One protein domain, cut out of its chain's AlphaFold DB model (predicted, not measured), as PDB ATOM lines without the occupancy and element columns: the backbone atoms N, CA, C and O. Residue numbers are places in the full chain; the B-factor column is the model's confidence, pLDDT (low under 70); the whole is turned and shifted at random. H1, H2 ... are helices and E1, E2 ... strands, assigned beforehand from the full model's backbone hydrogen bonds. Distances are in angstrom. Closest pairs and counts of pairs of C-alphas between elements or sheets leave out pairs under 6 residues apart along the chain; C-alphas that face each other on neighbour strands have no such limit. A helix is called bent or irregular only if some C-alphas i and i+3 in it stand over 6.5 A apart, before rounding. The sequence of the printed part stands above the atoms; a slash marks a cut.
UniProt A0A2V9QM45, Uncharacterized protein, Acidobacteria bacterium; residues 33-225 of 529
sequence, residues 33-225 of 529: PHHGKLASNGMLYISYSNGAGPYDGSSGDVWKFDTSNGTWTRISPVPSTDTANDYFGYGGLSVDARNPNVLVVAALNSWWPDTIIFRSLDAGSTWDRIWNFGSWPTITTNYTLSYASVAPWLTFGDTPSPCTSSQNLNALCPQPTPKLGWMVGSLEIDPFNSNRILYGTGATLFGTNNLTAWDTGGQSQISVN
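This is residues 33 to 225 of the 529 residues of an uncharacterized protein of Acidobacteria bacterium (UniProt A0A2V9QM45). Three small sheets are stacked in a row, only partly face to face: the three-stranded sheet E5 E6 E7 is the middle layer, with the four-stranded sheet E1 E2 E3 E4 over one face and the five-stranded sheet E10 E14 E13 E12 E11 over the other. The short hairpin E8 E9, H1 and the loop of residues 156 to 177 lie at the end of the longest axis away from E4. The printed part has 193 residues, of which 80, under half, are in named elements; it is mostly strand, in the order E1 to E10, H1, E11 to E13, H2, E14. The five-stranded sheet is mixed and the others antiparallel. The whole is compact, with a radius of gyration of the C-alphas of 16.6 A and spans of 55 by 37 by 29 A.

E1, residues 33 to 38, begins at C-alpha 33 (170.154, 201.173, 135.702). E2, 43 to 49, is 19.9 A long; E3 is 62 to 66 and E4 71 to 74. E5, 89 to 95, is 18.2 A long, and E6, 103 to 108, 16.3 A. E7 is 117 to 120, E8 131 to 133, E9 139 to 141, E10 143 to 146 and H1 152 to 155. H1 is irregular, only just: C-alphas 152 and 155 are 6.7 A apart. E11 is 187 to 190; E12, 193 to 200, is 18.4 A long and bends by 53 degrees at residue 196. E13 is 205 to 208 and H2 211 to 216. E14, 220 to 224, ends at C-alpha 224 (154.275, 196.256, 158.277).

E1 E2 E3 E4 form a meander, each strand the antiparallel neighbour of the one before; N 34 and O 47 are 2.8 A apart between E1 and E2. E5 E6 E7 form another, with N 108 and O 89 at 2.8 A. Between these sheets, the closest C-alphas of E2 and E5 are those of Ser 49 and Gly 89, 3.9 A. E9 runs on into E10 at 85 degrees. E11 E12 E13 form a third meander in the strongly twisted five-stranded sheet, with N 188 and O 198 at 2.8 A. E10 is parallel to E14, with N 146 and O 222 at 2.8 A. The closest C-alphas of E5 and E11 are those of Gly 92 and Leu 187, 4.9 A. H2 is on the five-stranded sheet, over none of its strands, at a height over the sheet of 5.3 A; H1 is not on it. In H2, 0 of 2 O i to N i+4 pairs but 3 of 3 O i to N i+3 pairs are within hydrogen-bond range; H1 is too short for an O i to N i+4 pair.

The two C-alphas farthest apart, those of Ser 68 and Asn 168, are 55.8 A apart. The printed part has no cut. The long links are E2 to E3, E4 to E5 and H1 to E11. The mean pLDDT of the printed part is 95.5, and residue 168 is under 70.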
ATOM      1  N   PRO A  33     170.396 200.268 134.581       97.25
ATOM      2  CA  PRO A  33     170.154 201.173 135.702       97.25
ATOM      3  C   PRO A  33     168.725 200.982 136.235       97.25
ATOM      4  O   PRO A  33     167.760 201.184 135.499       97.25
ATOM      5  N   HIS A  34     168.581 200.615 137.509       97.50
ATOM      6  CA  HIS A  34     167.277 200.456 138.171       97.50
ATOM      7  C   HIS A  34     166.761 201.779 138.734       97.50
ATOM      8  O   HIS A  34     165.605 202.134 138.523       97.50
ATOM      9  N   HIS A  35     167.631 202.541 139.401       98.06
ATOM     10  CA  HIS A  35     167.309 203.865 139.943       98.06
ATOM     11  C   HIS A  35     168.443 204.848 139.717       98.06
ATOM     12  O   HIS A  35     169.607 204.480 139.822       98.06
ATOM     13  N   GLY A  36     168.096 206.116 139.496       97.44
ATOM     14  CA  GLY A  36     169.016 207.251 139.546       97.44
ATOM     15  C   GLY A  36     168.508 208.297 140.536       97.44
ATOM     16  O   GLY A  36     167.379 208.769 140.408       97.44
ATOM     17  N   LYS A  37     169.323 208.668 141.527       97.94
ATOM     18  CA  LYS A  37     168.970 209.641 142.574       97.94
ATOM     19  C   LYS A  37     170.002 210.767 142.614       97.94
ATOM     20  O   LYS A  37     171.154 210.547 142.986       97.94
ATOM     21  N   LEU A  38     169.594 211.970 142.204       97.81
ATOM     22  CA  LEU A  38     170.431 213.171 142.265       97.81
ATOM     23  C   LEU A  38     170.324 213.804 143.655       97.81
ATOM     24  O   LEU A  38     169.250 214.238 144.067       97.81
ATOM     25  N   ALA A  39     171.442 213.857 144.366       97.75
ATOM     26  CA  ALA A  39     171.538 214.419 145.701       97.75
ATOM     27  C   ALA A  39     171.816 215.931 145.682       97.75
ATOM     28  O   ALA A  39     172.292 216.490 144.692       97.75
ATOM     29  N   SER A  40     171.570 216.604 146.810       96.94
ATOM     30  CA  SER A  40     171.740 218.062 146.952       96.94
ATOM     31  C   SER A  40     173.190 218.544 146.821       96.94
ATOM     32  O   SER A  40     173.418 219.722 146.557       96.94
ATOM     33  N   ASN A  41     174.170 217.646 146.954       94.94
ATOM     34  CA  ASN A  41     175.591 217.920 146.727       94.94
ATOM     35  C   ASN A  41     176.028 217.754 145.254       94.94
ATOM     36  O   ASN A  41     177.218 217.843 144.969       94.94
ATOM     37  N   GLY A  42     175.098 217.495 144.327       95.88
ATOM     38  CA  GLY A  42     175.397 217.316 142.902       95.88
ATOM     39  C   GLY A  42     175.886 215.915 142.521       95.88
ATOM     40  O   GLY A  42     176.273 215.706 141.372       95.88
ATOM     41  N   MET A  43     175.854 214.948 143.442       97.81
ATOM     42  CA  MET A  43     176.151 213.546 143.139       97.81
ATOM     43  C   MET A  43     174.903 212.842 142.610       97.81
ATOM     44  O   MET A  43     173.856 212.855 143.258       97.81
ATOM     45  N   LEU A  44     175.012 212.193 141.453       98.12
ATOM     46  CA  LEU A  44     174.011 211.246 140.977       98.12
ATOM     47  C   LEU A  44     174.422 209.833 141.381       98.12
ATOM     48  O   LEU A  44     175.421 209.315 140.890       98.12
ATOM     49  N   TYR A  45     173.627 209.200 142.235       98.62
ATOM     50  CA  TYR A  45     173.794 207.800 142.616       98.62
ATOM     51  C   TYR A  45     172.925 206.912 141.735       98.62
ATOM     52  O   TYR A  45     171.779 207.266 141.455       98.62
ATOM     53  N   ILE A  46     173.458 205.772 141.292       98.62
ATOM     54  CA  ILE A  46     172.766 204.855 140.385       98.62
ATOM     55  C   ILE A  46     172.977 203.411 140.837       98.62
ATOM     56  O   ILE A  46     174.121 202.987 141.028       98.62
ATOM     57  N   SER A  47     171.884 202.664 140.991       98.62
ATOM     58  CA  SER A  47     171.901 201.217 141.220       98.62
ATOM     59  C   SER A  47     171.734 200.470 139.901       98.62
ATOM     60  O   SER A  47     170.951 200.877 139.040       98.62
ATOM     61  N   TYR A  48     172.480 199.381 139.735       98.56
ATOM     62  CA  TYR A  48     172.477 198.574 138.525       98.56
ATOM     63  C   TYR A  48     172.261 197.090 138.821       98.56
ATOM     64  O   TYR A  48     172.725 196.567 139.834       98.56
ATOM     65  N   SER A  49     171.626 196.398 137.877       98.31
ATOM     66  CA  SER A  49     171.465 194.941 137.861       98.31
ATOM     67  C   SER A  49     171.608 194.410 136.436       98.31
ATOM     68  O   SER A  49     171.332 195.119 135.470       98.31
ATOM     69  N   ASN A  50     172.030 193.159 136.275       96.56
ATOM     70  CA  ASN A  50     172.034 192.471 134.981       96.56
ATOM     71  C   ASN A  50     170.645 191.937 134.576       96.56
ATOM     72  O   ASN A  50     170.472 191.516 133.434       96.56
ATOM     73  N   GLY A  51     169.672 191.971 135.491       95.12
ATOM     74  CA  GLY A  51     168.259 191.692 135.240       95.12
ATOM     75  C   GLY A  51     167.422 192.970 135.236       95.12
ATOM     76  O   GLY A  51     167.792 193.972 135.853       95.12
ATOM     77  N   ALA A  52     166.280 192.950 134.551       94.88
ATOM     78  CA  ALA A  52     165.335 194.072 134.573       94.88
ATOM     79  C   ALA A  52     164.499 194.110 135.867       94.88
ATOM     80  O   ALA A  52     163.834 195.107 136.140       94.88
ATOM     81  N   GLY A  53     164.546 193.049 136.676       95.19
ATOM     82  CA  GLY A  53     163.651 192.837 137.801       95.19
ATOM     83  C   GLY A  53     162.227 192.453 137.358       95.19
ATOM     84  O   GLY A  53     161.944 192.310 136.169       95.19
ATOM     85  N   PRO A  54     161.297 192.277 138.313       96.88
ATOM     86  CA  PRO A  54     161.543 192.295 139.751       96.88
ATOM     87  C   PRO A  54     162.014 190.942 140.302       96.88
ATOM     88  O   PRO A  54     162.392 190.901 141.464       96.88
ATOM     89  N   TYR A  55     162.001 189.857 139.516       98.00
ATOM     90  CA  TYR A  55     162.272 188.488 139.997       98.00
ATOM     91  C   TYR A  55     163.724 188.013 139.816       98.00
ATOM     92  O   TYR A  55     164.158 187.066 140.474       98.00
ATOM     93  N   ASP A  56     164.459 188.643 138.904       96.38
ATOM     94  CA  ASP A  56     165.810 188.261 138.501       96.38
ATOM     95  C   ASP A  56     166.863 189.253 139.030       96.38
ATOM     96  O   ASP A  56     166.593 190.036 139.945       96.38
ATOM     97  N   GLY A  57     168.078 189.175 138.485       96.06
ATOM     98  CA  GLY A  57     169.239 189.951 138.913       96.06
ATOM     99  C   GLY A  57     170.208 189.099 139.723       96.06
ATOM    100  O   GLY A  57     169.929 188.748 140.867       96.06
ATOM    101  N   SER A  58     171.345 188.772 139.112       97.38
ATOM    102  CA  SER A  58     172.394 187.911 139.673       97.38
ATOM    103  C   SER A  58     173.766 188.576 139.757       97.38
ATOM    104  O   SER A  58     174.707 187.954 140.232       97.38
ATOM    105  N   SER A  59     173.893 189.809 139.271       98.50
ATOM    106  CA  SER A  59     175.100 190.622 139.398       98.50
ATOM    107  C   SER A  59     174.753 192.092 139.178       98.50
ATOM    108  O   SER A  59     173.836 192.411 138.408       98.50
ATOM    109  N   GLY A  60     175.478 192.997 139.825       98.12
ATOM    110  CA  GLY A  60     175.260 194.427 139.661       98.12
ATOM    111  C   GLY A  60     176.303 195.296 140.343       98.12
ATOM    112  O   GLY A  60     177.255 194.829 140.959       98.12
ATOM    113  N   ASP A  61     176.116 196.605 140.234       98.88
ATOM    114  CA  ASP A  61     176.972 197.584 140.892       98.88
ATOM    115  C   ASP A  61     176.159 198.789 141.367       98.88
ATOM    116  O   ASP A  61     175.068 199.072 140.872       98.88
ATOM    117  N   VAL A  62     176.736 199.552 142.293       98.88
ATOM    118  CA  VAL A  62     176.275 200.897 142.639       98.88
ATOM    119  C   VAL A  62     177.370 201.877 142.249       98.88
ATOM    120  O   VAL A  62     178.545 201.680 142.565       98.88
ATOM    121  N   TRP A  63     176.999 202.944 141.552       98.81
ATOM    122  CA  TRP A  63     177.927 203.989 141.130       98.81
ATOM    123  C   TRP A  63     177.452 205.357 141.593       98.81
ATOM    124  O   TRP A  63     176.253 205.602 141.710       98.81
ATOM    125  N   LYS A  64     178.404 206.267 141.795       98.06
ATOM    126  CA  LYS A  64     178.136 207.704 141.864       98.06
ATOM    127  C   LYS A  64     178.807 208.433 140.711       98.06
ATOM    128  O   LYS A  64     179.904 208.064 140.289       98.06
ATOM    129  N   PHE A  65     178.139 209.470 140.236       97.62
ATOM    130  CA  PHE A  65     178.607 210.383 139.212       97.62
ATOM    131  C   PHE A  65     178.601 211.808 139.757       97.62
ATOM    132  O   PHE A  65     177.554 212.320 140.161       97.62
ATOM    133  N   ASP A  66     179.765 212.447 139.764       96.38
ATOM    134  CA  ASP A  66     179.908 213.849 140.133       96.38
ATOM    135  C   ASP A  66     179.543 214.737 138.939       96.38
ATOM    136  O   ASP A  66     180.286 214.848 137.960       96.38
ATOM    137  N   THR A  67     178.387 215.397 139.023       94.06
ATOM    138  CA  THR A  67     177.880 216.240 137.931       94.06
ATOM    139  C   THR A  67     178.701 217.515 137.709       94.06
ATOM    140  O   THR A  67     178.554 218.149 136.664       94.06
ATOM    141  N   SER A  68     179.578 217.892 138.647       92.94
ATOM    142  CA  SER A  68     180.411 219.094 138.537       92.94
ATOM    143  C   SER A  68     181.645 218.895 137.656       92.94
ATOM    144  O   SER A  68     182.086 219.838 136.997       92.94
ATOM    145  N   ASN A  69     182.194 217.677 137.621       93.38
ATOM    146  CA  ASN A  69     183.456 217.375 136.937       93.38
ATOM    147  C   ASN A  69     183.407 216.128 136.036       93.38
ATOM    148  O   ASN A  69     184.369 215.868 135.317       93.38
ATOM    149  N   GLY A  70     182.304 215.375 136.033       91.00
ATOM    150  CA  GLY A  70     182.122 214.205 135.177       91.00
ATOM    151  C   GLY A  70     182.771 212.916 135.692       91.00
ATOM    152  O   GLY A  70     182.912 211.965 134.923       91.00
ATOM    153  N   THR A  71     183.184 212.861 136.960       95.94
ATOM    154  CA  THR A  71     183.864 211.689 137.529       95.94
ATOM    155  C   THR A  71     182.871 210.604 137.931       95.94
ATOM    156  O   THR A  71     181.944 210.847 138.702       95.94
ATOM    157  N   TRP A  72     183.117 209.379 137.467       97.56
ATOM    158  CA  TRP A  72     182.431 208.173 137.926       97.56
ATOM    159  C   TRP A  72     183.234 207.473 139.023       97.56
ATOM    160  O   TRP A  72     184.452 207.331 138.925       97.56
ATOM    161  N   THR A  73     182.562 206.995 140.065       98.50
ATOM    162  CA  THR A  73     183.172 206.183 141.127       98.50
ATOM    163  C   THR A  73     182.269 205.004 141.454       98.50
ATOM    164  O   THR A  73     181.092 205.191 141.770       98.50
ATOM    165  N   ARG A  74     182.817 203.787 141.385       98.69
ATOM    166  CA  ARG A  74     182.120 202.583 141.845       98.69
ATOM    167  C   ARG A  74     182.089 202.595 143.367       98.69
ATOM    168  O   ARG A  74     183.127 202.758 143.998       98.69
ATOM    169  N   ILE A  75     180.903 202.415 143.925       98.88
ATOM    170  CA  ILE A  75     180.623 202.444 145.364       98.88
ATOM    171  C   ILE A  75     179.801 201.220 145.786       98.88
ATOM    172  O   ILE A  75     179.037 201.286 146.740       98.88
ATOM    173  N   SER A  76     179.887 200.119 145.041       98.88
ATOM    174  CA  SER A  76     179.125 198.898 145.305       98.88
ATOM    175  C   SER A  76     179.462 198.324 146.691       98.88
ATOM    176  O   SER A  76     180.647 198.130 146.967       98.88
ATOM    177  N   PRO A  77     178.462 197.991 147.534       98.75
ATOM    178  CA  PRO A  77     178.696 197.251 148.777       98.75
ATOM    179  C   PRO A  77     179.430 195.921 148.550       98.75
ATOM    180  O   PRO A  77     180.364 195.587 149.271       98.75
ATOM    181  N   VAL A  78     179.017 195.185 147.517       98.69
ATOM    182  CA  VAL A  78     179.707 194.027 146.936       98.69
ATOM    183  C   VAL A  78     179.826 194.303 145.434       98.69
ATOM    184  O   VAL A  78     178.795 194.385 144.763       98.69
ATOM    185  N   PRO A  79     181.029 194.576 144.902       98.56
ATOM    186  CA  PRO A  79     181.192 194.934 143.497       98.56
ATOM    187  C   PRO A  79     181.075 193.717 142.585       98.56
ATOM    188  O   PRO A  79     181.554 192.644 142.934       98.56
ATOM    189  N   SER A  80     180.593 193.922 141.357       98.44
ATOM    190  CA  SER A  80     180.458 192.855 140.346       98.44
ATOM    191  C   SER A  80     181.754 192.131 139.975       98.44
ATOM    192  O   SER A  80     181.756 191.032 139.427       98.44
ATOM    193  N   THR A  81     182.893 192.750 140.278       98.12
ATOM    194  CA  THR A  81     184.221 192.151 140.112       98.12
ATOM    195  C   THR A  81     184.557 191.118 141.185       98.12
ATOM    196  O   THR A  81     185.466 190.322 140.976       98.12
ATOM    197  N   ASP A  82     183.856 191.120 142.321       98.19
ATOM    198  CA  ASP A  82     183.935 190.067 143.333       98.19
ATOM    199  C   ASP A  82     182.950 188.944 142.986       98.19
ATOM    200  O   ASP A  82     181.936 188.726 143.646       98.19
ATOM    201  N   THR A  83     183.260 188.212 141.915       96.31
ATOM    202  CA  THR A  83     182.399 187.154 141.360       96.31
ATOM    203  C   THR A  83     182.153 185.985 142.318       96.31
ATOM    204  O   THR A  83     181.376 185.091 141.999       96.31
ATOM    205  N   ALA A  84     182.859 185.932 143.451       96.62
ATOM    206  CA  ALA A  84     182.647 184.918 144.478       96.62
ATOM    207  C   ALA A  84     181.474 185.278 145.405       96.62
ATOM    208  O   ALA A  84     180.823 184.379 145.934       96.62
ATOM    209  N   ASN A  85     181.213 186.577 145.600       96.81
ATOM    210  CA  ASN A  85     180.237 187.084 146.566       96.81
ATOM    211  C   ASN A  85     179.114 187.917 145.930       96.81
ATOM    212  O   ASN A  85     178.082 188.112 146.572       96.81
ATOM    213  N   ASP A  86     179.295 188.411 144.703       97.25
ATOM    214  CA  ASP A  86     178.245 189.076 143.935       97.25
ATOM    215  C   ASP A  86     177.332 188.039 143.269       97.25
ATOM    216  O   ASP A  86     177.696 187.409 142.276       97.25
ATOM    217  N   TYR A  87     176.150 187.839 143.848       98.00
ATOM    218  CA  TYR A  87     175.120 186.932 143.327       98.00
ATOM    219  C   TYR A  87     173.756 187.618 143.168       98.00
ATOM    220  O   TYR A  87     172.733 186.943 143.041       98.00
ATOM    221  N   PHE A  88     173.720 188.953 143.190       98.50
ATOM    222  CA  PHE A  88     172.505 189.763 143.082       98.50
ATOM    223  C   PHE A  88     172.789 191.079 142.352       98.50
ATOM    224  O   PHE A  88     173.898 191.593 142.372       98.50
ATOM    225  N   GLY A  89     171.775 191.671 141.724       98.44
ATOM    226  CA  GLY A  89     171.848 193.073 141.314       98.44
ATOM    227  C   GLY A  89     171.505 194.031 142.455       98.44
ATOM    228  O   GLY A  89     171.184 193.609 143.568       98.44
ATOM    229  N   TYR A  90     171.496 195.334 142.170       98.81
ATOM    230  CA  TYR A  90     170.999 196.360 143.089       98.81
ATOM    231  C   TYR A  90     169.710 196.984 142.553       98.81
ATOM    232  O   TYR A  90     169.672 197.482 141.429       98.81
ATOM    233  N   GLY A  91     168.661 196.952 143.377       97.00
ATOM    234  CA  GLY A  91     167.342 197.502 143.076       97.00
ATOM    235  C   GLY A  91     167.136 198.841 143.768       97.00
ATOM    236  O   GLY A  91     167.762 199.837 143.396       97.00
ATOM    237  N   GLY A  92     166.260 198.858 144.779       97.75
ATOM    238  CA  GLY A  92     165.887 200.072 145.502       97.75
ATOM    239  C   GLY A  92     167.104 200.843 146.009       97.75
ATOM    240  O   GLY A  92     167.999 200.261 146.614       97.75
ATOM    241  N   LEU A  93     167.123 202.150 145.755       98.81
ATOM    242  CA  LEU A  93     168.183 203.085 146.124       98.81
ATOM    243  C   LEU A  93     167.529 204.349 146.672       98.81
ATOM    244  O   LEU A  93     166.663 204.910 146.008       98.81
ATOM    245  N   SER A  94     167.981 204.845 147.821       98.81
ATOM    246  CA  SER A  94     167.555 206.142 148.347       98.81
ATOM    247  C   SER A  94     168.726 206.931 148.917       98.81
ATOM    248  O   SER A  94     169.716 206.366 149.383       98.81
ATOM    249  N   VAL A  95     168.585 208.252 148.878       98.75
ATOM    250  CA  VAL A  95     169.524 209.226 149.436       98.75
ATOM    251  C   VAL A  95     168.762 210.030 150.476       98.75
ATOM    252  O   VAL A  95     167.667 210.514 150.189       98.75
ATOM    253  N   ASP A  96     169.331 210.213 151.663       98.75
ATOM    254  CA  ASP A  96     168.730 211.105 152.652       98.75
ATOM    255  C   ASP A  96     168.818 212.562 152.167       98.75
ATOM    256  O   ASP A  96     169.902 213.135 152.023       98.75
ATOM    257  N   ALA A  97     167.669 213.199 151.935       98.19
ATOM    258  CA  ALA A  97     167.619 214.582 151.464       98.19
ATOM    259  C   ALA A  97     168.224 215.588 152.464       98.19
ATOM    260  O   ALA A  97     168.624 216.685 152.069       98.19
ATOM    261  N   ARG A  98     168.306 215.228 153.752       98.06
ATOM    262  CA  ARG A  98     168.880 216.061 154.821       98.06
ATOM    263  C   ARG A  98     170.379 215.867 154.981       98.06
ATOM    264  O   ARG A  98     171.042 216.733 155.548       98.06
ATOM    265  N   ASN A  99     170.909 214.755 154.485       98.12
ATOM    266  CA  ASN A  99     172.331 214.471 154.475       98.12
ATOM    267  C   ASN A  99     172.693 213.677 153.207       98.12
ATOM    268  O   ASN A  99     172.594 212.452 153.212       98.12
ATOM    269  N   PRO A 100     173.171 214.337 152.133       97.94
ATOM    270  CA  PRO A 100     173.415 213.694 150.838       97.94
ATOM    271  C   PRO A 100     174.578 212.680 150.835       97.94
ATOM    272  O   PRO A 100     174.877 212.086 149.794       97.94
ATOM    273  N   ASN A 101     175.242 212.491 151.980       97.88
ATOM    274  CA  ASN A 101     176.229 211.435 152.195       97.88
ATOM    275  C   ASN A 101     175.601 210.143 152.742       97.88
ATOM    276  O   ASN A 101     176.275 209.117 152.769       97.88
ATOM    277  N   VAL A 102     174.338 210.172 153.175       98.75
ATOM    278  CA  VAL A 102     173.635 209.002 153.700       98.75
ATOM    279  C   VAL A 102     172.854 208.326 152.581       98.75
ATOM    280  O   VAL A 102     171.989 208.937 151.949       98.75
ATOM    281  N   LEU A 103     173.158 207.051 152.358       98.75
ATOM    282  CA  LEU A 103     172.582 206.227 151.299       98.75
ATOM    283  C   LEU A 103     172.025 204.935 151.875       98.75
ATOM    284  O   LEU A 103     172.558 204.381 152.838       98.75
ATOM    285  N   VAL A 104     171.001 204.414 151.214       98.81
ATOM    286  CA  VAL A 104     170.508 203.050 151.409       98.81
ATOM    287  C   VAL A 104     170.291 202.392 150.055       98.81
ATOM    288  O   VAL A 104     169.815 203.038 149.121       98.81
ATOM    289  N   VAL A 105     170.639 201.114 149.935       98.88
ATOM    290  CA  VAL A 105     170.427 200.330 148.711       98.88
ATOM    291  C   VAL A 105     170.085 198.881 149.060       98.88
ATOM    292  O   VAL A 105     170.562 198.375 150.073       98.88
ATOM    293  N   ALA A 106     169.262 198.206 148.257       98.75
ATOM    294  CA  ALA A 106     168.896 196.804 148.469       98.75
ATOM    295  C   ALA A 106     169.360 195.884 147.337       98.75
ATOM    296  O   ALA A 106     169.411 196.277 146.169       98.75
ATOM    297  N   ALA A 107     169.643 194.635 147.702       98.56
ATOM    298  CA  ALA A 107     169.879 193.547 146.761       98.56
ATOM    299  C   ALA A 107     168.589 193.161 146.004       98.56
ATOM    300  O   ALA A 107     167.541 192.936 146.616       98.56
ATOM    301  N   LEU A 108     168.692 193.008 144.682       97.69
ATOM    302  CA  LEU A 108     167.633 192.600 143.752       97.69
ATOM    303  C   LEU A 108     168.184 191.522 142.786       97.69
ATOM    304  O   LEU A 108     168.835 191.861 141.802       97.69
ATOM    305  N   ASN A 109     168.022 190.222 143.049       96.75
ATOM    306  CA  ASN A 109     167.422 189.627 144.246       96.75
ATOM    307  C   ASN A 109     168.405 188.728 144.990       96.75
ATOM    308  O   ASN A 109     168.925 187.766 144.437       96.75
ATOM    309  N   SER A 110     168.549 188.968 146.292       97.88
ATOM    310  CA  SER A 110     169.061 187.957 147.216       97.88
ATOM    311  C   SER A 110     167.882 187.118 147.714       97.88
ATOM    312  O   SER A 110     167.202 187.486 148.670       97.88
ATOM    313  N   TRP A 111     167.589 186.017 147.017       97.69
ATOM    314  CA  TRP A 111     166.495 185.110 147.389       97.69
ATOM    315  C   TRP A 111     166.797 184.309 148.659       97.69
ATOM    316  O   TRP A 111     165.872 183.975 149.400       97.69
ATOM    317  N   TRP A 112     168.072 184.018 148.926       95.56
ATOM    318  CA  TRP A 112     168.520 183.234 150.073       95.56
ATOM    319  C   TRP A 112     169.775 183.854 150.715       95.56
ATOM    320  O   TRP A 112     170.654 184.310 149.986       95.56
ATOM    321  N   PRO A 113     169.899 183.837 152.055       94.19
ATOM    322  CA  PRO A 113     168.861 183.424 153.003       94.19
ATOM    323  C   PRO A 113     167.731 184.456 153.118       94.19
ATOM    324  O   PRO A 113     166.613 184.108 153.484       94.19
ATOM    325  N   ASP A 114     167.997 185.707 152.750       97.81
ATOM    326  CA  ASP A 114     167.033 186.806 152.749       97.81
ATOM    327  C   ASP A 114     167.538 187.958 151.865       97.81
ATOM    328  O   ASP A 114     168.703 187.958 151.446       97.81
ATOM    329  N   THR A 115     166.697 188.964 151.614       98.12
ATOM    330  CA  THR A 115     167.152 190.229 151.026       98.12
ATOM    331  C   THR A 115     168.168 190.921 151.936       98.12
ATOM    332  O   THR A 115     168.180 190.732 153.154       98.12
ATOM    333  N   ILE A 116     169.024 191.752 151.350       98.62
ATOM    334  CA  ILE A 116     170.032 192.523 152.073       98.62
ATOM    335  C   ILE A 116     169.773 193.997 151.800       98.62
ATOM    336  O   ILE A 116     169.755 194.419 150.644       98.62
ATOM    337  N   ILE A 117     169.613 194.774 152.869       98.88
ATOM    338  CA  ILE A 117     169.613 196.235 152.819       98.88
ATOM    339  C   ILE A 117     170.980 196.705 153.312       98.88
ATOM    340  O   ILE A 117     171.461 196.257 154.355       98.88
ATOM    341  N   PHE A 118     171.604 197.591 152.548       98.88
ATOM    342  CA  PHE A 118     172.888 198.209 152.843       98.88
ATOM    343  C   PHE A 118     172.686 199.679 153.183       98.88
ATOM    344  O   PHE A 118     171.838 200.343 152.581       98.88
ATOM    345  N   ARG A 119     173.490 200.199 154.109       98.69
ATOM    346  CA  ARG A 119     173.468 201.603 154.521       98.69
ATOM    347  C   ARG A 119     174.877 202.186 154.543       98.69
ATOM    348  O   ARG A 119     175.796 201.553 155.048       98.69
ATOM    349  N   SER A 120     175.039 203.385 153.993       98.88
ATOM    350  CA  SER A 120     176.291 204.152 154.005       98.88
ATOM    351  C   SER A 120     176.048 205.521 154.630       98.88
ATOM    352  O   SER A 120     174.978 206.100 154.438       98.88
ATOM    353  N   LEU A 121     177.041 206.035 155.361       98.69
ATOM    354  CA  LEU A 121     177.033 207.373 155.976       98.69
ATOM    355  C   LEU A 121     178.068 208.327 155.350       98.69
ATOM    356  O   LEU A 121     178.200 209.472 155.781       98.69
ATOM    357  N   ASP A 122     178.813 207.860 154.347       98.50
ATOM    358  CA  ASP A 122     179.996 208.517 153.784       98.50
ATOM    359  C   ASP A 122     180.007 208.496 152.243       98.50
ATOM    360  O   ASP A 122     181.046 208.336 151.590       98.50
ATOM    361  N   ALA A 123     178.825 208.683 151.651       98.12
ATOM    362  CA  ALA A 123     178.596 208.750 150.209       98.12
ATOM    363  C   ALA A 123     179.060 207.485 149.456       98.12
ATOM    364  O   ALA A 123     179.613 207.573 148.350       98.12
ATOM    365  N   GLY A 124     178.842 206.319 150.071       98.56
ATOM    366  CA  GLY A 124     179.128 204.998 149.516       98.56
ATOM    367  C   GLY A 124     180.592 204.574 149.615       98.56
ATOM    368  O   GLY A 124     180.999 203.660 148.901       98.56
ATOM    369  N   SER A 125     181.396 205.241 150.447       98.44
ATOM    370  CA  SER A 125     182.800 204.854 150.644       98.44
ATOM    371  C   SER A 125     182.899 203.601 151.518       98.44
ATOM    372  O   SER A 125     183.727 202.731 151.257       98.44
ATOM    373  N   THR A 126     182.019 203.482 152.514       98.62
ATOM    374  CA  THR A 126     181.814 202.291 153.340       98.62
ATOM    375  C   THR A 126     180.326 201.964 153.456       98.62
ATOM    376  O   THR A 126     179.464 202.836 153.303       98.62
ATOM    377  N   TRP A 127     180.024 200.688 153.709       98.81
ATOM    378  CA  TRP A 127     178.662 200.171 153.831       98.81
ATOM    379  C   TRP A 127     178.548 199.231 155.025       98.81
ATOM    380  O   TRP A 127     179.408 198.373 155.219       98.81
ATOM    381  N   ASP A 128     177.448 199.351 155.762       98.38
ATOM    382  CA  ASP A 128     177.004 198.357 156.732       98.38
ATOM    383  C   ASP A 128     175.784 197.592 156.197       98.38
ATOM    384  O   ASP A 128     175.017 198.097 155.370       98.38
ATOM    385  N   ARG A 129     175.608 196.354 156.659       98.12
ATOM    386  CA  ARG A 129     174.535 195.442 156.242       98.12
ATOM    387  C   ARG A 129     173.492 195.332 157.338       98.12
ATOM    388  O   ARG A 129     173.814 195.302 158.521       98.12
ATOM    389  N   ILE A 130     172.225 195.223 156.955       98.44
ATOM    390  CA  ILE A 130     171.140 195.117 157.935       98.44
ATOM    391  C   ILE A 130     171.160 193.783 158.701       98.44
ATOM    392  O   ILE A 130     170.565 193.669 159.770       98.44
ATOM    393  N   TRP A 131     171.863 192.777 158.179       97.62
ATOM    394  CA  TRP A 131     172.177 191.536 158.876       97.62
ATOM    395  C   TRP A 131     173.501 190.944 158.382       97.62
ATOM    396  O   TRP A 131     173.937 191.208 157.257       97.62
ATOM    397  N   ASN A 132     174.121 190.118 159.225       95.69
ATOM    398  CA  ASN A 132     175.342 189.372 158.927       95.69
ATOM    399  C   ASN A 132     175.218 187.920 159.403       95.69
ATOM    400  O   ASN A 132     174.466 187.620 160.330       95.69
ATOM    401  N   PHE A 133     175.980 187.010 158.795       93.19
ATOM    402  CA  PHE A 133     176.164 185.683 159.379       93.19
ATOM    403  C   PHE A 133     176.975 185.802 160.674       93.19
ATOM    404  O   PHE A 133     178.037 186.423 160.698       93.19
ATOM    405  N   GLY A 134     176.467 185.199 161.747       88.69
ATOM    406  CA  GLY A 134     177.223 184.940 162.968       88.69
ATOM    407  C   GLY A 134     177.998 183.626 162.852       88.69
ATOM    408  O   GLY A 134     178.453 183.230 161.779       88.69
ATOM    409  N   SER A 135     178.118 182.889 163.959       89.19
ATOM    410  CA  SER A 135     178.564 181.494 163.890       89.19
ATOM    411  C   SER A 135     177.530 180.683 163.118       89.19
ATOM    412  O   SER A 135     176.389 180.574 163.568       89.19
ATOM    413  N   TRP A 136     177.913 180.134 161.962       88.12
ATOM    414  CA  TRP A 136     177.010 179.364 161.106       88.12
ATOM    415  C   TRP A 136     176.187 178.353 161.924       88.12
ATOM    416  O   TRP A 136     176.774 177.583 162.694       88.12
ATOM    417  N   PRO A 137     174.847 178.325 161.784       88.94
ATOM    418  CA  PRO A 137     173.979 179.025 160.817       88.94
ATOM    419  C   PRO A 137     173.348 180.339 161.331       88.94
ATOM    420  O   PRO A 137     172.362 180.805 160.772       88.94
ATOM    421  N   THR A 138     173.811 180.897 162.449       89.19
ATOM    422  CA  THR A 138     173.144 182.052 163.077       89.19
ATOM    423  C   THR A 138     173.224 183.309 162.202       89.19
ATOM    424  O   THR A 138     174.208 183.524 161.491       89.19
ATOM    425  N   ILE A 139     172.199 184.161 162.286       91.12
ATOM    426  CA  ILE A 139     172.180 185.503 161.692       91.12
ATOM    427  C   ILE A 139     172.097 186.526 162.826       91.12
ATOM    428  O   ILE A 139     171.274 186.390 163.732       91.12
ATOM    429  N   THR A 140     172.941 187.555 162.773       93.00
ATOM    430  CA  THR A 140     172.855 188.742 163.628       93.00
ATOM    431  C   THR A 140     172.219 189.881 162.843       93.00
ATOM    432  O   THR A 140     172.556 190.108 161.681       93.00
ATOM    433  N   THR A 141     171.272 190.594 163.455       95.50
ATOM    434  CA  THR A 141     170.461 191.605 162.768       95.50
ATOM    435  C   THR A 141     170.632 192.990 163.385       95.50
ATOM    436  O   THR A 141     170.623 193.154 164.604       95.50
ATOM    437  N   ASN A 142     170.669 194.010 162.533       97.75
ATOM    438  CA  ASN A 142     170.518 195.423 162.882       97.75
ATOM    439  C   ASN A 142     169.037 195.851 162.831       97.75
ATOM    440  O   ASN A 142     168.714 197.027 162.655       97.75
ATOM    441  N   TYR A 143     168.112 194.895 162.969       98.25
ATOM    442  CA  TYR A 143     166.674 195.134 162.950       98.25
ATOM    443  C   TYR A 143     165.896 194.170 163.853       98.25
ATOM    444  O   TYR A 143     166.340 193.054 164.136       98.25
ATOM    445  N   THR A 144     164.698 194.604 164.240       97.88
ATOM    446  CA  THR A 144     163.594 193.750 164.696       97.88
ATOM    447  C   THR A 144     162.441 193.846 163.697       97.88
ATOM    448  O   THR A 144     162.352 194.827 162.960       97.88
ATOM    449  N   LEU A 145     161.564 192.837 163.644       97.50
ATOM    450  CA  LEU A 145     160.455 192.793 162.687       97.50
ATOM    451  C   LEU A 145     159.121 192.475 163.372       97.50
ATOM    452  O   LEU A 145     158.917 191.378 163.888       97.50
ATOM    453  N   SER A 146     158.201 193.440 163.350       97.38
ATOM    454  CA  SER A 146     156.855 193.337 163.928       97.38
ATOM    455  C   SER A 146     155.794 193.156 162.840       97.38
ATOM    456  O   SER A 146     155.592 194.040 162.008       97.38
ATOM    457  N   TYR A 147     155.090 192.022 162.860       95.94
ATOM    458  CA  TYR A 147     154.124 191.646 161.814       95.94
ATOM    459  C   TYR A 147     152.847 190.976 162.349       95.94
ATOM    460  O   TYR A 147     151.771 191.173 161.788       95.94
ATOM    461  N   ALA A 148     152.945 190.206 163.438       93.88
ATOM    462  CA  ALA A 148     151.913 189.248 163.843       93.88
ATOM    463  C   ALA A 148     150.532 189.863 164.135       93.88
ATOM    464  O   ALA A 148     149.518 189.210 163.922       93.88
ATOM    465  N   SER A 149     150.470 191.115 164.598       92.19
ATOM    466  CA  SER A 149     149.200 191.784 164.913       92.19
ATOM    467  C   SER A 149     148.433 192.290 163.689       92.19
ATOM    468  O   SER A 149     147.247 192.582 163.807       92.19
ATOM    469  N   VAL A 150     149.091 192.421 162.534       93.44
ATOM    470  CA  VAL A 150     148.524 193.082 161.344       93.44
ATOM    471  C   VAL A 150     148.554 192.195 160.103       93.44
ATOM    472  O   VAL A 150     147.620 192.227 159.312       93.44
ATOM    473  N   ALA A 151     149.586 191.367 159.953       96.19
ATOM    474  CA  ALA A 151     149.741 190.431 158.845       96.19
ATOM    475  C   ALA A 151     150.430 189.137 159.329       96.19
ATOM    476  O   ALA A 151     151.556 188.841 158.923       96.19
ATOM    477  N   PRO A 152     149.787 188.355 160.222       95.44
ATOM    478  CA  PRO A 152     150.352 187.102 160.735       95.44
ATOM    479  C   PRO A 152     150.626 186.071 159.631       95.44
ATOM    480  O   PRO A 152     151.474 185.204 159.802       95.44
ATOM    481  N   TRP A 153     149.955 186.191 158.485       96.31
ATOM    482  CA  TRP A 153     150.144 185.347 157.307       96.31
ATOM    483  C   TRP A 153     151.492 185.535 156.595       96.31
ATOM    484  O   TRP A 153     151.848 184.694 155.775       96.31
ATOM    485  N   LEU A 154     152.279 186.570 156.922       97.38
ATOM    486  CA  LEU A 154     153.613 186.788 156.340       97.38
ATOM    487  C   LEU A 154     154.633 185.689 156.683       97.38
ATOM    488  O   LEU A 154     155.750 185.719 156.174       97.38
ATOM    489  N   THR A 155     154.277 184.714 157.525       95.50
ATOM    490  CA  THR A 155     155.087 183.505 157.722       95.50
ATOM    491  C   THR A 155     154.940 182.483 156.598       95.50
ATOM    492  O   THR A 155     155.676 181.507 156.585       95.50
ATOM    493  N   PHE A 156     153.993 182.670 155.673       94.88
ATOM    494  CA  PHE A 156     153.727 181.752 154.562       94.88
ATOM    495  C   PHE A 156     153.438 180.300 154.994       94.88
ATOM    496  O   PHE A 156     153.708 179.344 154.274       94.88
ATOM    497  N   GLY A 157     152.862 180.134 156.189       91.31
ATOM    498  CA  GLY A 157     152.545 178.828 156.769       91.31
ATOM    499  C   GLY A 157     153.707 178.157 157.503       91.31
ATOM    500  O   GLY A 157     153.487 177.138 158.160       91.31
ATOM    501  N   ASP A 158     154.906 178.740 157.463       90.75
ATOM    502  CA  ASP A 158     156.047 178.256 158.226       90.75
ATOM    503  C   ASP A 158     155.934 178.631 159.707       90.75
ATOM    504  O   ASP A 158     155.336 179.641 160.097       90.75
ATOM    505  N   THR A 159     156.539 177.798 160.555       85.25
ATOM    506  CA  THR A 159     156.657 178.072 161.989       85.25
ATOM    507  C   THR A 159     157.946 178.850 162.252       85.25
ATOM    508  O   THR A 159     159.025 178.320 161.972       85.25
ATOM    509  N   PRO A 160     157.879 180.064 162.834       78.94
ATOM    510  CA  PRO A 160     159.067 180.806 163.234       78.94
ATOM    511  C   PRO A 160     159.943 179.980 164.178       78.94
ATOM    512  O   PRO A 160     159.540 179.666 165.299       78.94
ATOM    513  N   SER A 161     161.144 179.621 163.729       74.75
ATOM    514  CA  SER A 161     162.100 178.859 164.530       74.75
ATOM    515  C   SER A 161     163.510 179.407 164.315       74.75
ATOM    516  O   SER A 161     164.001 179.385 163.183       74.75
ATOM    517  N   PRO A 162     164.168 179.942 165.360       70.50
ATOM    518  CA  PRO A 162     165.503 180.499 165.227       70.50
ATOM    519  C   PRO A 162     166.534 179.394 164.988       70.50
ATOM    520  O   PRO A 162     166.518 178.343 165.630       70.50
ATOM    521  N   CYS A 163     167.488 179.662 164.105       78.38
ATOM    522  CA  CYS A 163     168.630 178.784 163.884       78.38
ATOM    523  C   CYS A 163     169.652 178.996 165.000       78.38
ATOM    524  O   CYS A 163     170.295 180.041 165.059       78.38
ATOM    525  N   THR A 164     169.777 178.027 165.910       75.25
ATOM    526  CA  THR A 164     170.574 178.177 167.142       75.25
ATOM    527  C   THR A 164     171.924 177.465 167.103       75.25
ATOM    528  O   THR A 164     172.823 177.853 167.845       75.25
ATOM    529  N   SER A 165     172.111 176.446 166.255       75.38
ATOM    530  CA  SER A 165     173.412 175.785 166.065       75.38
ATOM    531  C   SER A 165     173.484 174.964 164.774       75.38
ATOM    532  O   SER A 165     172.468 174.633 164.163       75.38
ATOM    533  N   SER A 166     174.704 174.599 164.369       77.50
ATOM    534  CA  SER A 166     174.975 173.733 163.213       77.50
ATOM    535  C   SER A 166     174.643 172.257 163.446       77.50
ATOM    536  O   SER A 166     174.679 171.473 162.502       77.50
ATOM    537  N   GLN A 167     174.322 171.862 164.683       72.00
ATOM    538  CA  GLN A 167     174.067 170.462 165.031       72.00
ATOM    539  C   GLN A 167     172.629 170.012 164.745       72.00
ATOM    540  O   GLN A 167     172.402 168.813 164.653       72.00
ATOM    541  N   ASN A 168     171.679 170.942 164.575       62.19
ATOM    542  CA  ASN A 168     170.269 170.652 164.288       62.19
ATOM    543  C   ASN A 168     169.680 171.701 163.327       62.19
ATOM    544  O   ASN A 168     168.846 172.521 163.716       62.19
ATOM    545  N   LEU A 169     170.140 171.702 162.073       75.06
ATOM    546  CA  LEU A 169     169.583 172.567 161.029       75.06
ATOM    547  C   LEU A 169     168.165 172.105 160.678       75.06
ATOM    548  O   LEU A 169     167.975 170.978 160.220       75.06
ATOM    549  N   ASN A 170     167.172 172.974 160.872       75.94
ATOM    550  CA  ASN A 170     165.878 172.781 160.223       75.94
ATOM    551  C   ASN A 170     166.014 173.098 158.717       75.94
ATOM    552  O   ASN A 170     166.984 173.730 158.296       75.94
ATOM    553  N   ALA A 171     165.042 172.670 157.906       79.25
ATOM    554  CA  ALA A 171     165.086 172.853 156.451       79.25
ATOM    555  C   ALA A 171     165.110 174.328 156.001       79.25
ATOM    556  O   ALA A 171     165.501 174.610 154.873       79.25
ATOM    557  N   LEU A 172     164.700 175.256 156.869       83.94
ATOM    558  CA  LEU A 172     164.679 176.685 156.580       83.94
ATOM    559  C   LEU A 172     165.999 177.367 156.947       83.94
ATOM    560  O   LEU A 172     166.271 178.443 156.434       83.94
ATOM    561  N   CYS A 173     166.854 176.780 157.787       85.81
ATOM    562  CA  CYS A 173     168.051 177.470 158.251       85.81
ATOM    563  C   CYS A 173     169.003 177.845 157.105       85.81
ATOM    564  O   CYS A 173     169.334 176.991 156.281       85.81
ATOM    565  N   PRO A 174     169.506 179.096 157.065       90.19
ATOM    566  CA  PRO A 174     169.395 180.172 158.053       90.19
ATOM    567  C   PRO A 174     168.305 181.225 157.744       90.19
ATOM    568  O   PRO A 174     168.343 182.320 158.295       90.19
ATOM    569  N   GLN A 175     167.349 180.934 156.859       91.50
ATOM    570  CA  GLN A 175     166.272 181.848 156.472       91.50
ATOM    571  C   GLN A 175     165.391 182.235 157.680       91.50
ATOM    572  O   GLN A 175     164.882 181.353 158.377       91.50
ATOM    573  N   PRO A 176     165.160 183.537 157.926       91.44
ATOM    574  CA  PRO A 176     164.227 183.985 158.953       91.44
ATOM    575  C   PRO A 176     162.765 183.778 158.527       91.44
ATOM    576  O   PRO A 176     162.432 183.707 157.345       91.44
ATOM    577  N   THR A 177     161.865 183.691 159.507       91.94
ATOM    578  CA  THR A 177     160.414 183.611 159.286       91.94
ATOM    579  C   THR A 177     159.700 184.588 160.228       91.94
ATOM    580  O   THR A 177     159.744 184.385 161.445       91.94
ATOM    581  N   PRO A 178     159.028 185.630 159.705       94.44
ATOM    582  CA  PRO A 178     158.988 186.047 158.303       94.44
ATOM    583  C   PRO A 178     160.340 186.591 157.822       94.44
ATOM    584  O   PRO A 178     161.202 186.962 158.621       94.44
ATOM    585  N   LYS A 179     160.496 186.651 156.500       96.94
ATOM    586  CA  LYS A 179     161.657 187.258 155.844       96.94
ATOM    587  C   LYS A 179     161.610 188.783 155.931       96.94
ATOM    588  O   LYS A 179     160.532 189.374 155.982       96.94
ATOM    589  N   LEU A 180     162.777 189.417 155.888       97.94
ATOM    590  CA  LEU A 180     162.939 190.856 155.707       97.94
ATOM    591  C   LEU A 180     162.346 191.308 154.367       97.94
ATOM    592  O   LEU A 180     161.785 192.403 154.286       97.94
ATOM    593  N   GLY A 181     162.434 190.461 153.335       98.19
ATOM    594  CA  GLY A 181     161.700 190.643 152.089       98.19
ATOM    595  C   GLY A 181     162.339 189.979 150.872       98.19
ATOM    596  O   GLY A 181     163.321 189.248 150.952       98.19
ATOM    597  N   TRP A 182     161.756 190.260 149.717       98.75
ATOM    598  CA  TRP A 182     162.236 189.895 148.385       98.75
ATOM    599  C   TRP A 182     161.630 190.866 147.373       98.75
ATOM    600  O   TRP A 182     160.658 191.548 147.702       98.75
ATOM    601  N   MET A 183     162.180 190.936 146.157       98.62
ATOM    602  CA  MET A 183     161.741 191.889 145.129       98.62
ATOM    603  C   MET A 183     161.797 193.342 145.629       98.62
ATOM    604  O   MET A 183     160.915 194.143 145.324       98.62
ATOM    605  N   VAL A 184     162.830 193.695 146.410       98.56
ATOM    606  CA  VAL A 184     163.023 195.053 146.952       98.56
ATOM    607  C   VAL A 184     163.537 195.983 145.848       98.56
ATOM    608  O   VAL A 184     164.680 196.444 145.828       98.56
ATOM    609  N   GLY A 185     162.664 196.236 144.875       97.19
ATOM    610  CA  GLY A 185     162.917 197.122 143.748       97.19
ATOM    611  C   GLY A 185     162.854 198.596 144.133       97.19
ATOM    612  O   GLY A 185     163.401 199.414 143.409       97.19
ATOM    613  N   SER A 186     162.232 198.953 145.263       96.12
ATOM    614  CA  SER A 186     162.141 200.333 145.754       96.12
ATOM    615  C   SER A 186     162.205 200.395 147.278       96.12
ATOM    616  O   SER A 186     161.549 199.613 147.971       96.12
ATOM    617  N   LEU A 187     162.963 201.363 147.788       97.75
ATOM    618  CA  LEU A 187     163.051 201.731 149.199       97.75
ATOM    619  C   LEU A 187     163.353 203.225 149.290       97.75
ATOM    620  O   LEU A 187     164.127 203.728 148.484       97.75
ATOM    621  N   GLU A 188     162.732 203.936 150.226       98.75
ATOM    622  CA  GLU A 188     162.770 205.398 150.263       98.75
ATOM    623  C   GLU A 188     162.924 205.928 151.684       98.75
ATOM    624  O   GLU A 188     162.059 205.691 152.531       98.75
ATOM    625  N   ILE A 189     164.006 206.675 151.931       98.88
ATOM    626  CA  ILE A 189     164.127 207.516 153.124       98.88
ATOM    627  C   ILE A 189     163.197 208.713 152.935       98.88
ATOM    628  O   ILE A 189     163.184 209.353 151.884       98.88
ATOM    629  N   ASP A 190     162.426 209.038 153.964       98.81
ATOM    630  CA  ASP A 190     161.592 210.229 153.959       98.81
ATOM    631  C   ASP A 190     162.466 211.495 153.856       98.81
ATOM    632  O   ASP A 190     163.272 211.756 154.756       98.81
ATOM    633  N   PRO A 191     162.281 212.346 152.827       98.50
ATOM    634  CA  PRO A 191     163.065 213.571 152.671       98.50
ATOM    635  C   PRO A 191     162.872 214.571 153.828       98.50
ATOM    636  O   PRO A 191     163.668 215.498 154.005       98.50
ATOM    637  N   PHE A 192     161.835 214.385 154.648       98.44
ATOM    638  CA  PHE A 192     161.535 215.180 155.834       98.44
ATOM    639  C   PHE A 192     161.732 214.413 157.145       98.44
ATOM    640  O   PHE A 192     161.368 214.925 158.208       98.44
ATOM    641  N   ASN A 193     162.325 213.221 157.121       98.69
ATOM    642  CA  ASN A 193     162.665 212.498 158.336       98.69
ATOM    643  C   ASN A 193     163.691 211.388 158.068       98.69
ATOM    644  O   ASN A 193     163.321 210.277 157.708       98.69
ATOM    645  N   SER A 194     164.963 211.642 158.379       98.62
ATOM    646  CA  SER A 194     166.057 210.662 158.276       98.62
ATOM    647  C   SER A 194     165.827 209.361 159.061       98.62
ATOM    648  O   SER A 194     166.478 208.355 158.794       98.62
ATOM    649  N   ASN A 195     164.906 209.362 160.033       98.69
ATOM    650  CA  ASN A 195     164.522 208.168 160.782       98.69
ATOM    651  C   ASN A 195     163.453 207.312 160.095       98.69
ATOM    652  O   ASN A 195     163.216 206.191 160.542       98.69
ATOM    653  N   ARG A 196     162.778 207.821 159.061       98.81
ATOM    654  CA  ARG A 196     161.671 207.124 158.411       98.81
ATOM    655  C   ARG A 196     162.097 206.562 157.064       98.81
ATOM    656  O   ARG A 196     162.590 207.296 156.216       98.81
ATOM    657  N   ILE A 197     161.853 205.271 156.867       98.62
ATOM    658  CA  ILE A 197     162.022 204.585 155.581       98.62
ATOM    659  C   ILE A 197     160.851 203.644 155.333       98.62
ATOM    660  O   ILE A 197     160.337 203.036 156.273       98.62
ATOM    661  N   LEU A 198     160.453 203.521 154.068       98.75
ATOM    662  CA  LEU A 198     159.538 202.488 153.595       98.75
ATOM    663  C   LEU A 198     160.197 201.713 152.456       98.75
ATOM    664  O   LEU A 198     160.947 202.289 151.673       98.75
ATOM    665  N   TYR A 199     159.910 200.421 152.347       98.81
ATOM    666  CA  TYR A 199     160.357 199.599 151.227       98.81
ATOM    667  C   TYR A 199     159.320 198.545 150.855       98.81
ATOM    668  O   TYR A 199     158.643 197.978 151.717       98.81
ATOM    669  N   GLY A 200     159.179 198.321 149.551       98.56
ATOM    670  CA  GLY A 200     158.270 197.321 148.998       98.56
ATOM    671  C   GLY A 200     158.919 195.946 148.945       98.56
ATOM    672  O   GLY A 200     160.128 195.824 148.751       98.56
ATOM    673  N   THR A 201     158.099 194.914 149.094       98.81
ATOM    674  CA  THR A 201     158.447 193.524 148.800       98.81
ATOM    675  C   THR A 201     157.424 192.941 147.831       98.81
ATOM    676  O   THR A 201     156.421 193.582 147.523       98.81
ATOM    677  N   GLY A 202     157.625 191.700 147.388       98.25
ATOM    678  CA  GLY A 202     156.616 190.998 146.592       98.25
ATOM    679  C   GLY A 202     155.297 190.699 147.325       98.25
ATOM    680  O   GLY A 202     154.379 190.206 146.684       98.25
ATOM    681  N   ALA A 203     155.187 190.956 148.635       98.12
ATOM    682  CA  ALA A 203     153.988 190.632 149.419       98.12
ATOM    683  C   ALA A 203     153.494 191.751 150.348       98.12
ATOM    684  O   ALA A 203     152.367 191.689 150.836       98.12
ATOM    685  N   THR A 204     154.318 192.751 150.669       98.50
ATOM    686  CA  THR A 204     153.926 193.819 151.596       98.50
ATOM    687  C   THR A 204     154.790 195.069 151.448       98.50
ATOM    688  O   THR A 204     155.802 195.071 150.749       98.50
ATOM    689  N   LEU A 205     154.415 196.124 152.168       98.38
ATOM    690  CA  LEU A 205     155.238 197.301 152.411       98.38
ATOM    691  C   LEU A 205     155.731 197.245 153.856       98.38
ATOM    692  O   LEU A 205     154.929 197.197 154.792       98.38
ATOM    693  N   PHE A 206     157.043 197.275 154.048       98.88
ATOM    694  CA  PHE A 206     157.661 197.397 155.361       98.88
ATOM    695  C   PHE A 206     158.199 198.809 155.566       98.88
ATOM    696  O   PHE A 206     158.400 199.570 154.619       98.88
ATOM    697  N   GLY A 207     158.441 199.174 156.818       98.44
ATOM    698  CA  GLY A 207     159.054 200.449 157.144       98.44
ATOM    699  C   GLY A 207     159.465 200.547 158.598       98.44
ATOM    700  O   GLY A 207     159.114 199.707 159.424       98.44
ATOM    701  N   THR A 208     160.218 201.592 158.912       98.69
ATOM    702  CA  THR A 208     160.603 201.935 160.281       98.69
ATOM    703  C   THR A 208     160.575 203.446 160.478       98.69
ATOM    704  O   THR A 208     160.657 204.198 159.508       98.69
ATOM    705  N   ASN A 209     160.450 203.887 161.732       98.69
ATOM    706  CA  ASN A 209     160.506 205.292 162.146       98.69
ATOM    707  C   ASN A 209     161.702 205.588 163.071       98.69
ATOM    708  O   ASN A 209     161.720 206.636 163.715       98.69
ATOM    709  N   ASN A 210     162.679 204.678 163.169       98.62
ATOM    710  CA  ASN A 210     163.910 204.867 163.946       98.62
ATOM    711  C   ASN A 210     165.170 204.406 163.186       98.62
ATOM    712  O   ASN A 210     166.091 203.863 163.791       98.62
ATOM    713  N   LEU A 211     165.219 204.615 161.864       98.62
ATOM    714  CA  LEU A 211     166.298 204.132 160.994       98.62
ATOM    715  C   LEU A 211     167.707 204.494 161.495       98.62
ATOM    716  O   LEU A 211     168.607 203.661 161.418       98.62
ATOM    717  N   THR A 212     167.918 205.696 162.046       98.25
ATOM    718  CA  THR A 212     169.262 206.124 162.478       98.25
ATOM    719  C   THR A 212     169.730 205.445 163.765       98.25
ATOM    720  O   THR A 212     170.866 205.650 164.177       98.25
ATOM    721  N   ALA A 213     168.897 204.622 164.415       98.19
ATOM    722  CA  ALA A 213     169.358 203.757 165.502       98.19
ATOM    723  C   ALA A 213     170.428 202.767 165.013       98.19
ATOM    724  O   ALA A 213     171.332 202.426 165.774       98.19
ATOM    725  N   TRP A 214     170.349 202.359 163.741       97.31
ATOM    726  CA  TRP A 214     171.354 201.527 163.081       97.31
ATOM    727  C   TRP A 214     172.743 202.191 163.128       97.31
ATOM    728  O   TRP A 214     173.729 201.546 163.475       97.31
ATOM    729  N   ASP A 215     172.814 203.508 162.928       97.38
ATOM    730  CA  ASP A 215     174.071 204.269 162.844       97.38
ATOM    731  C   ASP A 215     174.891 204.237 164.147       97.38
ATOM    732  O   ASP A 215     176.099 204.466 164.140       97.38
ATOM    733  N   THR A 216     174.238 203.945 165.275       95.50
ATOM    734  CA  THR A 216     174.852 203.891 166.609       95.50
ATOM    735  C   THR A 216     174.917 202.471 167.184       95.50
ATOM    736  O   THR A 216     175.076 202.312 168.393       95.50
ATOM    737  N   GLY A 217     174.752 201.437 166.350       93.56
ATOM    738  CA  GLY A 217     174.775 200.026 166.764       93.56
ATOM    739  C   GLY A 217     173.480 199.521 167.414       93.56
ATOM    740  O   GLY A 217     173.470 198.452 168.023       93.56
ATOM    741  N   GLY A 218     172.389 200.287 167.322       96.69
ATOM    742  CA  GLY A 218     171.047 199.854 167.704       96.69
ATOM    743  C   GLY A 218     170.324 199.131 166.564       96.69
ATOM    744  O   GLY A 218     170.821 199.030 165.447       96.69
ATOM    745  N   GLN A 219     169.111 198.644 166.838       98.12
ATOM    746  CA  GLN A 219     168.280 197.963 165.843       98.12
ATOM    747  C   GLN A 219     167.166 198.871 165.302       98.12
ATOM    748  O   GLN A 219     166.431 199.512 166.062       98.12
ATOM    749  N   SER A 220     166.994 198.867 163.980       98.25
ATOM    750  CA  SER A 220     165.823 199.440 163.313       98.25
ATOM    751  C   SER A 220     164.577 198.615 163.640       98.25
ATOM    752  O   SER A 220     164.556 197.401 163.450       98.25
ATOM    753  N   GLN A 221     163.520 199.257 164.125       98.50
ATOM    754  CA  GLN A 221     162.257 198.599 164.452       98.50
ATOM    755  C   GLN A 221     161.388 198.572 163.200       98.50
ATOM    756  O   GLN A 221     160.683 199.541 162.907       98.50
ATOM    757  N   ILE A 222     161.493 197.500 162.421       98.75
ATOM    758  CA  ILE A 222     160.739 197.342 161.180       98.75
ATOM    759  C   ILE A 222     159.353 196.790 161.505       98.75
ATOM    760  O   ILE A 222     159.191 195.887 162.329       98.75
ATOM    761  N   SER A 223     158.336 197.325 160.844       98.56
ATOM    762  CA  SER A 223     156.969 196.826 160.916       98.56
ATOM    763  C   SER A 223     156.273 196.890 159.563       98.56
ATOM    764  O   SER A 223     156.706 197.588 158.641       98.56
ATOM    765  N   VAL A 224     155.170 196.154 159.436       98.44
ATOM    766  CA  VAL A 224     154.275 196.256 158.277       98.44
ATOM    767  C   VAL A 224     153.675 197.662 158.222       98.44
ATOM    768  O   VAL A 224     153.055 198.124 159.177       98.44
ATOM    769  N   ASN A 225     153.847 198.333 157.086       97.56
ATOM    770  CA  ASN A 225     153.349 199.678 156.789       97.56
ATOM    771  C   ASN A 225     152.335 199.662 155.625       97.56
ATOM    772  O   ASN A 225     152.130 200.669 154.958       97.56
TER     773      ASN A 225